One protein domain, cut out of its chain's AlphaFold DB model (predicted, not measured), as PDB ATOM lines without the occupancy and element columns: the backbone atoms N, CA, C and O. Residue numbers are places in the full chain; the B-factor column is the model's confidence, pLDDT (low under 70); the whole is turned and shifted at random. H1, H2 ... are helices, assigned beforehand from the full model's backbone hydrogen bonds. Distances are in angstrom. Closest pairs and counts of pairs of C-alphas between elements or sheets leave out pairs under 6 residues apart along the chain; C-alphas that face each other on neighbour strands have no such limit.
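What this domain is: This is residues 22 to 86 of the 1043 residues of an uncharacterized protein of Nitrospiraceae bacterium (UniProt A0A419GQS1). H3 runs through the middle of a small helical body, with H4 crossing it on one side and the shorter H1 and H2 set loosely on the other. H3 and H4 make a firm cross, while H1 and H2 only come near H3 and near each other. The printed part has 65 residues with four named helices, in the order H1, H2, H3, H4, and no named strand; its class is all helix. It is compact, with a radius of gyration of the C-alphas of 10.3 A, and rounded, spanning 27 by 23 by 21 A.

How they stand to each other: H1, residues 22 to 27, is close to but not clearly touching H2, residues 35 to 44; their closest C-alphas, of Leu 25 and Pro 35, are 5.6 A apart. Their lines are only just about perpendicular, at 71 degrees. H3, residues 54 to 64, is close to but not clearly touching H1, and the closest C-alphas, of Ile 24 and Leu 57, are 7.8 A apart. H2 and H3 are also close but not clearly touching, about perpendicular at 86 degrees, with the C-alphas of Phe 38 and Trp 64 closest at 7.2 A. H4, residues 73 to 85, touches H3 about perpendicularly, at 82 degrees; the closest C-alphas, of Ala 63 and Gly 80, are 4.5 A apart. H4 is apart from H1 and H2. In H1, H2, H3 and H4 every O i to N i+4 pair is within hydrogen-bond range.

Where its parts are: H1 begins at C-alpha 22, (587.323, 202.408, 852.532), and is 8.6 A long. H2 measures 14.2 A and H3 15.1 A from first to last C-alpha. H4, 18.5 A, ends at C-alpha 85, (588.689, 193.324, 826.072).

The domain as a whole: The farthest C-alphas, of Asp 22 and Lys 86, are 28.2 A apart. The printed part has no cut, and its three links are short. Mean pLDDT of the printed part is 87.6; no printed residue is under 70.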
ATOM      1  N   ASP A  22     586.772 203.646 851.977       88.00
ATOM      2  CA  ASP A  22     587.323 202.408 852.532       88.00
ATOM      3  C   ASP A  22     586.978 201.196 851.655       88.00
ATOM      4  O   ASP A  22     587.851 200.379 851.364       88.00
ATOM      5  N   GLU A  23     585.748 201.117 851.139       92.62
ATOM      6  CA  GLU A  23     585.346 200.073 850.187       92.62
ATOM      7  C   GLU A  23     586.130 200.164 848.874       92.62
ATOM      8  O   GLU A  23     586.559 199.135 848.348       92.62
ATOM      9  N   ILE A  24     586.390 201.375 848.366       92.19
ATOM     10  CA  ILE A  24     587.236 201.586 847.181       92.19
ATOM     11  C   ILE A  24     588.648 201.056 847.444       92.19
ATOM     12  O   ILE A  24     589.169 200.293 846.630       92.19
ATOM     13  N   LEU A  25     589.262 201.424 848.578       91.12
ATOM     14  CA  LEU A  25     590.614 200.988 848.949       91.12
ATOM     15  C   LEU A  25     590.728 199.460 849.022       91.12
ATOM     16  O   LEU A  25     591.709 198.905 848.522       91.12
ATOM     17  N   ILE A  26     589.727 198.797 849.604       91.81
ATOM     18  CA  ILE A  26     589.655 197.332 849.692       91.81
ATOM     19  C   ILE A  26     589.478 196.718 848.297       91.81
ATOM     20  O   ILE A  26     590.183 195.777 847.941       91.81
ATOM     21  N   THR A  27     588.578 197.270 847.479       90.62
ATOM     22  CA  THR A  27     588.218 196.713 846.163       90.62
ATOM     23  C   THR A  27     589.382 196.746 845.173       90.62
ATOM     24  O   THR A  27     589.563 195.812 844.393       90.62
ATOM     25  N   VAL A  28     590.199 197.804 845.192       92.19
ATOM     26  CA  VAL A  28     591.337 197.940 844.261       92.19
ATOM     27  C   VAL A  28     592.622 197.282 844.769       92.19
ATOM     28  O   VAL A  28     593.647 197.303 844.076       92.19
ATOM     29  N   GLN A  29     592.596 196.686 845.964       88.94
ATOM     30  CA  GLN A  29     593.751 196.016 846.545       88.94
ATOM     31  C   GLN A  29     594.189 194.841 845.655       88.94
ATOM     32  O   GLN A  29     593.406 193.964 845.308       88.94
ATOM     33  N   GLY A  30     595.458 194.841 845.239       82.62
ATOM     34  CA  GLY A  30     595.999 193.837 844.313       82.62
ATOM     35  C   GLY A  30     595.710 194.098 842.827       82.62
ATOM     36  O   GLY A  30     596.303 193.432 841.981       82.62
ATOM     37  N   VAL A  31     594.872 195.088 842.489       86.00
ATOM     38  CA  VAL A  31     594.708 195.593 841.111       86.00
ATOM     39  C   VAL A  31     595.672 196.748 840.842       86.00
ATOM     40  O   VAL A  31     596.293 196.799 839.782       86.00
ATOM     41  N   VAL A  32     595.828 197.650 841.814       89.00
ATOM     42  CA  VAL A  32     596.774 198.774 841.761       89.00
ATOM     43  C   VAL A  32     597.874 198.601 842.811       89.00
ATOM     44  O   VAL A  32     597.636 198.065 843.891       89.00
ATOM     45  N   GLN A  33     599.089 199.075 842.513       85.62
ATOM     46  CA  GLN A  33     600.239 198.941 843.425       85.62
ATOM     47  C   GLN A  33     600.059 199.726 844.733       85.62
ATOM     48  O   GLN A  33     600.452 199.256 845.797       85.62
ATOM     49  N   ASN A  34     599.480 200.928 844.654       88.75
ATOM     50  CA  ASN A  34     599.224 201.787 845.806       88.75
ATOM     51  C   ASN A  34     597.805 202.383 845.705       88.75
ATOM     52  O   ASN A  34     597.620 203.379 845.001       88.75
ATOM     53  N   PRO A  35     596.811 201.787 846.395       89.88
ATOM     54  CA  PRO A  35     595.422 202.250 846.390       89.88
ATOM     55  C   PRO A  35     595.228 203.709 846.819       89.88
ATOM     56  O   PRO A  35     594.410 204.413 846.237       89.88
ATOM     57  N   ILE A  36     595.998 204.189 847.801       87.94
ATOM     58  CA  ILE A  36     595.889 205.572 848.295       87.94
ATOM     59  C   ILE A  36     596.379 206.544 847.220       87.94
ATOM     60  O   ILE A  36     595.661 207.472 846.856       87.94
ATOM     61  N   ALA A  37     597.567 206.285 846.663       87.25
ATOM     62  CA  ALA A  37     598.115 207.104 845.586       87.25
ATOM     63  C   ALA A  37     597.215 207.081 844.343       87.25
ATOM     64  O   ALA A  37     597.050 208.107 843.699       87.25
ATOM     65  N   PHE A  38     596.594 205.939 844.030       90.06
ATOM     66  CA  PHE A  38     595.609 205.826 842.954       90.06
ATOM     67  C   PHE A  38     594.415 206.766 843.155       90.06
ATOM     68  O   PHE A  38     594.079 207.508 842.237       90.06
ATOM     69  N   ILE A  39     593.796 206.766 844.341       87.88
ATOM     70  CA  ILE A  39     592.650 207.640 844.638       87.88
ATOM     71  C   ILE A  39     593.052 209.114 844.530       87.88
ATOM     72  O   ILE A  39     592.323 209.906 843.933       87.88
ATOM     73  N   ASP A  40     594.216 209.484 845.066       83.31
ATOM     74  CA  ASP A  40     594.696 210.867 845.025       83.31
ATOM     75  C   ASP A  40     595.049 211.301 843.585       83.31
ATOM     76  O   ASP A  40     594.685 212.400 843.158       83.31
ATOM     77  N   GLU A  41     595.689 210.426 842.798       84.81
ATOM     78  CA  GLU A  41     595.980 210.645 841.373       84.81
ATOM     79  C   GLU A  41     594.681 210.788 840.560       84.81
ATOM     80  O   GLU A  41     594.521 211.767 839.829       84.81
ATOM     81  N   ALA A  42     593.720 209.878 840.730       83.69
ATOM     82  CA  ALA A  42     592.410 209.924 840.078       83.69
ATOM     83  C   ALA A  42     591.615 211.188 840.466       83.69
ATOM     84  O   ALA A  42     591.001 211.834 839.612       83.69
ATOM     85  N   GLY A  43     591.683 211.601 841.734       78.12
ATOM     86  CA  GLY A  43     591.120 212.868 842.200       78.12
ATOM     87  C   GLY A  43     591.771 214.078 841.543       78.12
ATOM     88  O   GLY A  43     591.069 214.959 841.051       78.12
ATOM     89  N   SER A  44     593.102 214.090 841.429       71.75
ATOM     90  CA  SER A  44     593.835 215.156 840.732       71.75
ATOM     91  C   SER A  44     593.521 215.240 839.230       71.75
ATOM     92  O   SER A  44     593.698 216.298 838.623       71.75
ATOM     93  N   MET A  45     593.024 214.148 838.637       73.81
ATOM     94  CA  MET A  45     592.609 214.067 837.234       73.81
ATOM     95  C   MET A  45     591.129 214.391 836.997       73.81
ATOM     96  O   MET A  45     590.700 214.368 835.845       73.81
ATOM     97  N   GLY A  46     590.360 214.723 838.041       72.06
ATOM     98  CA  GLY A  46     588.938 215.065 837.913       72.06
ATOM     99  C   GLY A  46     588.029 213.857 837.656       72.06
ATOM    100  O   GLY A  46     586.928 214.015 837.145       72.06
ATOM    101  N   ILE A  47     588.481 212.643 837.989       79.44
ATOM    102  CA  ILE A  47     587.716 211.399 837.793       79.44
ATOM    103  C   ILE A  47     587.329 210.719 839.115       79.44
ATOM    104  O   ILE A  47     586.847 209.590 839.100       79.44
ATOM    105  N   ALA A  48     587.497 211.398 840.257       79.00
ATOM    106  CA  ALA A  48     587.125 210.870 841.576       79.00
ATOM    107  C   ALA A  48     585.654 210.434 841.654       79.00
ATOM    108  O   ALA A  48     585.366 209.378 842.211       79.00
ATOM    109  N   ASN A  49     584.741 211.194 841.042       77.81
ATOM    110  CA  ASN A  49     583.302 210.899 841.071       77.81
ATOM    111  C   ASN A  49     582.965 209.580 840.348       77.81
ATOM    112  O   ASN A  49     581.940 208.964 840.622       77.81
ATOM    113  N   LEU A  50     583.856 209.092 839.477       82.94
ATOM    114  CA  LEU A  50     583.713 207.797 838.808       82.94
ATOM    115  C   LEU A  50     584.166 206.617 839.682       82.94
ATOM    116  O   LEU A  50     583.905 205.473 839.329       82.94
ATOM    117  N   LEU A  51     584.847 206.848 840.807       88.56
ATOM    118  CA  LEU A  51     585.353 205.761 841.656       88.56
ATOM    119  C   LEU A  51     584.272 205.161 842.566       88.56
ATOM    120  O   LEU A  51     584.436 204.041 843.039       88.56
ATOM    121  N   GLY A  52     583.175 205.887 842.802       86.00
ATOM    122  CA  GLY A  52     582.073 205.435 843.657       86.00
ATOM    123  C   GLY A  52     581.182 204.365 843.017       86.00
ATOM    124  O   GLY A  52     580.479 203.653 843.727       86.00
ATOM    125  N   ASN A  53     581.204 204.217 841.690       88.75
ATOM    126  CA  ASN A  53     580.477 203.153 840.999       88.75
ATOM    127  C   ASN A  53     581.427 201.963 840.738       88.75
ATOM    128  O   ASN A  53     582.486 202.168 840.144       88.75
ATOM    129  N   PRO A  54     581.075 200.723 841.140       88.62
ATOM    130  CA  PRO A  54     581.965 199.562 841.025       88.62
ATOM    131  C   PRO A  54     582.482 199.283 839.606       88.62
ATOM    132  O   PRO A  54     583.620 198.851 839.436       88.62
ATOM    133  N   LEU A  55     581.669 199.543 838.580       86.56
ATOM    134  CA  LEU A  55     581.999 199.231 837.188       86.56
ATOM    135  C   LEU A  55     582.964 200.258 836.596       86.56
ATOM    136  O   LEU A  55     583.935 199.905 835.924       86.56
ATOM    137  N   THR A  56     582.739 201.542 836.872       87.38
ATOM    138  CA  THR A  56     583.696 202.586 836.494       87.38
ATOM    139  C   THR A  56     584.957 202.518 837.352       87.38
ATOM    140  O   THR A  56     586.043 202.768 836.832       87.38
ATOM    141  N   LEU A  57     584.863 202.091 838.615       92.25
ATOM    142  CA  LEU A  57     586.030 201.793 839.443       92.25
ATOM    143  C   LEU A  57     586.879 200.678 838.828       92.25
ATOM    144  O   LEU A  57     588.091 200.850 838.727       92.25
ATOM    145  N   GLU A  58     586.276 199.571 838.378       90.56
ATOM    146  CA  GLU A  58     587.016 198.490 837.715       90.56
ATOM    147  C   GLU A  58     587.745 199.001 836.465       90.56
ATOM    148  O   GLU A  58     588.952 198.786 836.329       90.56
ATOM    149  N   LEU A  59     587.041 199.724 835.584       90.50
ATOM    150  CA  LEU A  59     587.616 200.306 834.366       90.50
ATOM    151  C   LEU A  59     588.856 201.160 834.680       90.50
ATOM    152  O   LEU A  59     589.917 200.981 834.077       90.50
ATOM    153  N   ILE A  60     588.717 202.086 835.631       91.81
ATOM    154  CA  ILE A  60     589.760 203.050 835.983       91.81
ATOM    155  C   ILE A  60     590.906 202.365 836.749       91.81
ATOM    156  O   ILE A  60     592.074 202.585 836.427       91.81
ATOM    157  N   ALA A  61     590.617 201.467 837.692       91.81
ATOM    158  CA  ALA A  61     591.639 200.721 838.425       91.81
ATOM    159  C   ALA A  61     592.478 199.834 837.491       91.81
ATOM    160  O   ALA A  61     593.700 199.772 837.635       91.81
ATOM    161  N   LYS A  62     591.860 199.197 836.484       90.50
ATOM    162  CA  LYS A  62     592.591 198.417 835.473       90.50
ATOM    163  C   LYS A  62     593.516 199.288 834.631       90.50
ATOM    164  O   LYS A  62     594.635 198.858 834.367       90.50
ATOM    165  N   ALA A  63     593.111 200.510 834.282       91.00
ATOM    166  CA  ALA A  63     593.992 201.447 833.588       91.00
ATOM    167  C   ALA A  63     595.251 201.779 834.417       91.00
ATOM    168  O   ALA A  63     596.366 201.757 833.889       91.00
ATOM    169  N   TRP A  64     595.088 201.998 835.726       90.44
ATOM    170  CA  TRP A  64     596.189 202.269 836.664       90.44
ATOM    171  C   TRP A  64     597.035 201.048 837.038       90.44
ATOM    172  O   TRP A  64     598.173 201.213 837.477       90.44
ATOM    173  N   GLY A  65     596.506 199.837 836.863       85.75
ATOM    174  CA  GLY A  65     597.243 198.588 837.063       85.75
ATOM    175  C   GLY A  65     598.269 198.290 835.962       85.75
ATOM    176  O   GLY A  65     599.074 197.372 836.107       85.75
ATOM    177  N   THR A  66     598.262 199.049 834.859       85.69
ATOM    178  CA  THR A  66     599.221 198.879 833.758       85.69
ATOM    179  C   THR A  66     600.517 199.669 833.981       85.69
ATOM    180  O   THR A  66     600.566 200.639 834.735       85.69
ATOM    181  N   ASN A  67     601.583 199.319 833.247       81.19
ATOM    182  CA  ASN A  67     602.834 200.095 833.246       81.19
ATOM    183  C   ASN A  67     602.689 201.489 832.600       81.19
ATOM    184  O   ASN A  67     603.583 202.324 832.739       81.19
ATOM    185  N   LYS A  68     601.599 201.746 831.864       82.25
ATOM    186  CA  LYS A  68     601.321 203.027 831.209       82.25
ATOM    187  C   LYS A  68     600.243 203.759 832.001       82.25
ATOM    188  O   LYS A  68     599.063 203.632 831.700       82.25
ATOM    189  N   LYS A  69     600.644 204.535 833.007       82.62
ATOM    190  CA  LYS A  69     599.687 205.359 833.756       82.62
ATOM    191  C   LYS A  69     599.004 206.373 832.821       82.62
ATOM    192  O   LYS A  69     599.718 207.067 832.090       82.62
ATOM    193  N   PRO A  70     597.664 206.479 832.837       89.88
ATOM    194  CA  PRO A  70     596.953 207.468 832.033       89.88
ATOM    195  C   PRO A  70     597.244 208.888 832.527       89.88
ATOM    196  O   PRO A  70     597.449 209.112 833.717       89.88
ATOM    197  N   ARG A  71     597.259 209.862 831.612       85.94
ATOM    198  CA  ARG A  71     597.508 211.282 831.929       85.94
ATOM    199  C   ARG A  71     596.224 212.090 832.138       85.94
ATOM    200  O   ARG A  71     596.241 213.160 832.754       85.94
ATOM    201  N   ASN A  72     595.120 211.600 831.587       87.50
ATOM    202  CA  ASN A  72     593.819 212.254 831.595       87.50
ATOM    203  C   ASN A  72     592.679 211.225 831.498       87.50
ATOM    204  O   ASN A  72     592.913 210.015 831.406       87.50
ATOM    205  N   LYS A  73     591.437 211.714 831.550       89.31
ATOM    206  CA  LYS A  73     590.225 210.888 831.543       89.31
ATOM    207  C   LYS A  73     590.099 210.125 830.220       89.31
ATOM    208  O   LYS A  73     589.767 208.944 830.234       89.31
ATOM    209  N   PHE A  74     590.437 210.752 829.095       92.12
ATOM    210  CA  PHE A  74     590.415 210.122 827.773       92.12
ATOM    211  C   PHE A  74     591.356 208.907 827.677       92.12
ATOM    212  O   PHE A  74     590.953 207.840 827.212       92.12
ATOM    213  N   GLU A  75     592.598 209.033 828.157       92.56
ATOM    214  CA  GLU A  75     593.554 207.921 828.205       92.56
ATOM    215  C   GLU A  75     593.126 206.836 829.193       92.56
ATOM    216  O   GLU A  75     593.261 205.654 828.882       92.56
ATOM    217  N   ALA A  76     592.571 207.209 830.351       91.94
ATOM    218  CA  ALA A  76     592.089 206.245 831.337       91.94
ATOM    219  C   ALA A  76     591.004 205.327 830.752       91.94
ATOM    220  O   ALA A  76     591.102 204.107 830.883       91.94
ATOM    221  N   TYR A  77     590.027 205.891 830.031       93.31
ATOM    222  CA  TYR A  77     589.022 205.105 829.305       93.31
ATOM    223  C   TYR A  77     589.662 204.245 828.209       93.31
ATOM    224  O   TYR A  77     589.382 203.050 828.123       93.31
ATOM    225  N   GLY A  78     590.568 204.814 827.407       94.50
ATOM    226  CA  GLY A  78     591.233 204.089 826.324       94.50
ATOM    227  C   GLY A  78     592.044 202.874 826.792       94.50
ATOM    228  O   GLY A  78     591.996 201.820 826.149       94.50
ATOM    229  N   ILE A  79     592.766 203.001 827.908       94.56
ATOM    230  CA  ILE A  79     593.546 201.908 828.505       94.56
ATOM    231  C   ILE A  79     592.613 200.916 829.201       94.56
ATOM    232  O   ILE A  79     592.720 199.719 828.950       94.56
ATOM    233  N   GLY A  80     591.659 201.393 830.008       92.81
ATOM    234  CA  GLY A  80     590.706 200.537 830.718       92.81
ATOM    235  C   GLY A  80     589.907 199.638 829.772       92.81
ATOM    236  O   GLY A  80     589.845 198.428 829.979       92.81
ATOM    237  N   VAL A  81     589.381 200.192 828.673       94.50
ATOM    238  CA  VAL A  81     588.686 199.422 827.624       94.50
ATOM    239  C   VAL A  81     589.601 198.352 827.024       94.50
ATOM    240  O   VAL A  81     589.181 197.209 826.853       94.50
ATOM    241  N   SER A  82     590.866 198.690 826.762       93.19
ATOM    242  CA  SER A  82     591.845 197.732 826.227       93.19
ATOM    243  C   SER A  82     592.128 196.586 827.200       93.19
ATOM    244  O   SER A  82     592.354 195.460 826.768       93.19
ATOM    245  N   GLU A  83     592.101 196.843 828.511       91.94
ATOM    246  CA  GLU A  83     592.255 195.804 829.531       91.94
ATOM    247  C   GLU A  83     591.000 194.939 829.696       91.94
ATOM    248  O   GLU A  83     591.129 193.741 829.943       91.94
ATOM    249  N   LEU A  84     589.796 195.502 829.554       90.94
ATOM    250  CA  LEU A  84     588.533 194.757 829.667       90.94
ATOM    251  C   LEU A  84     588.257 193.843 828.460       90.94
ATOM    252  O   LEU A  84     587.602 192.814 828.617       90.94
ATOM    253  N   ILE A  85     588.797 194.166 827.279       91.12
ATOM    254  CA  ILE A  85     588.689 193.324 826.072       91.12
ATOM    255  C   ILE A  85     589.488 192.021 826.190       91.12
ATOM    256  O   ILE A  85     589.140 191.027 825.554       91.12
ATOM    257  N   LYS A  86     590.560 192.001 826.990       87.62
ATOM    258  CA  LYS A  86     591.436 190.828 827.104       87.62
ATOM    259  C   LYS A  86     590.726 189.659 827.782       87.62
ATOM    260  O   LYS A  86     590.130 189.826 828.851       87.62
TER     261      LYS A  86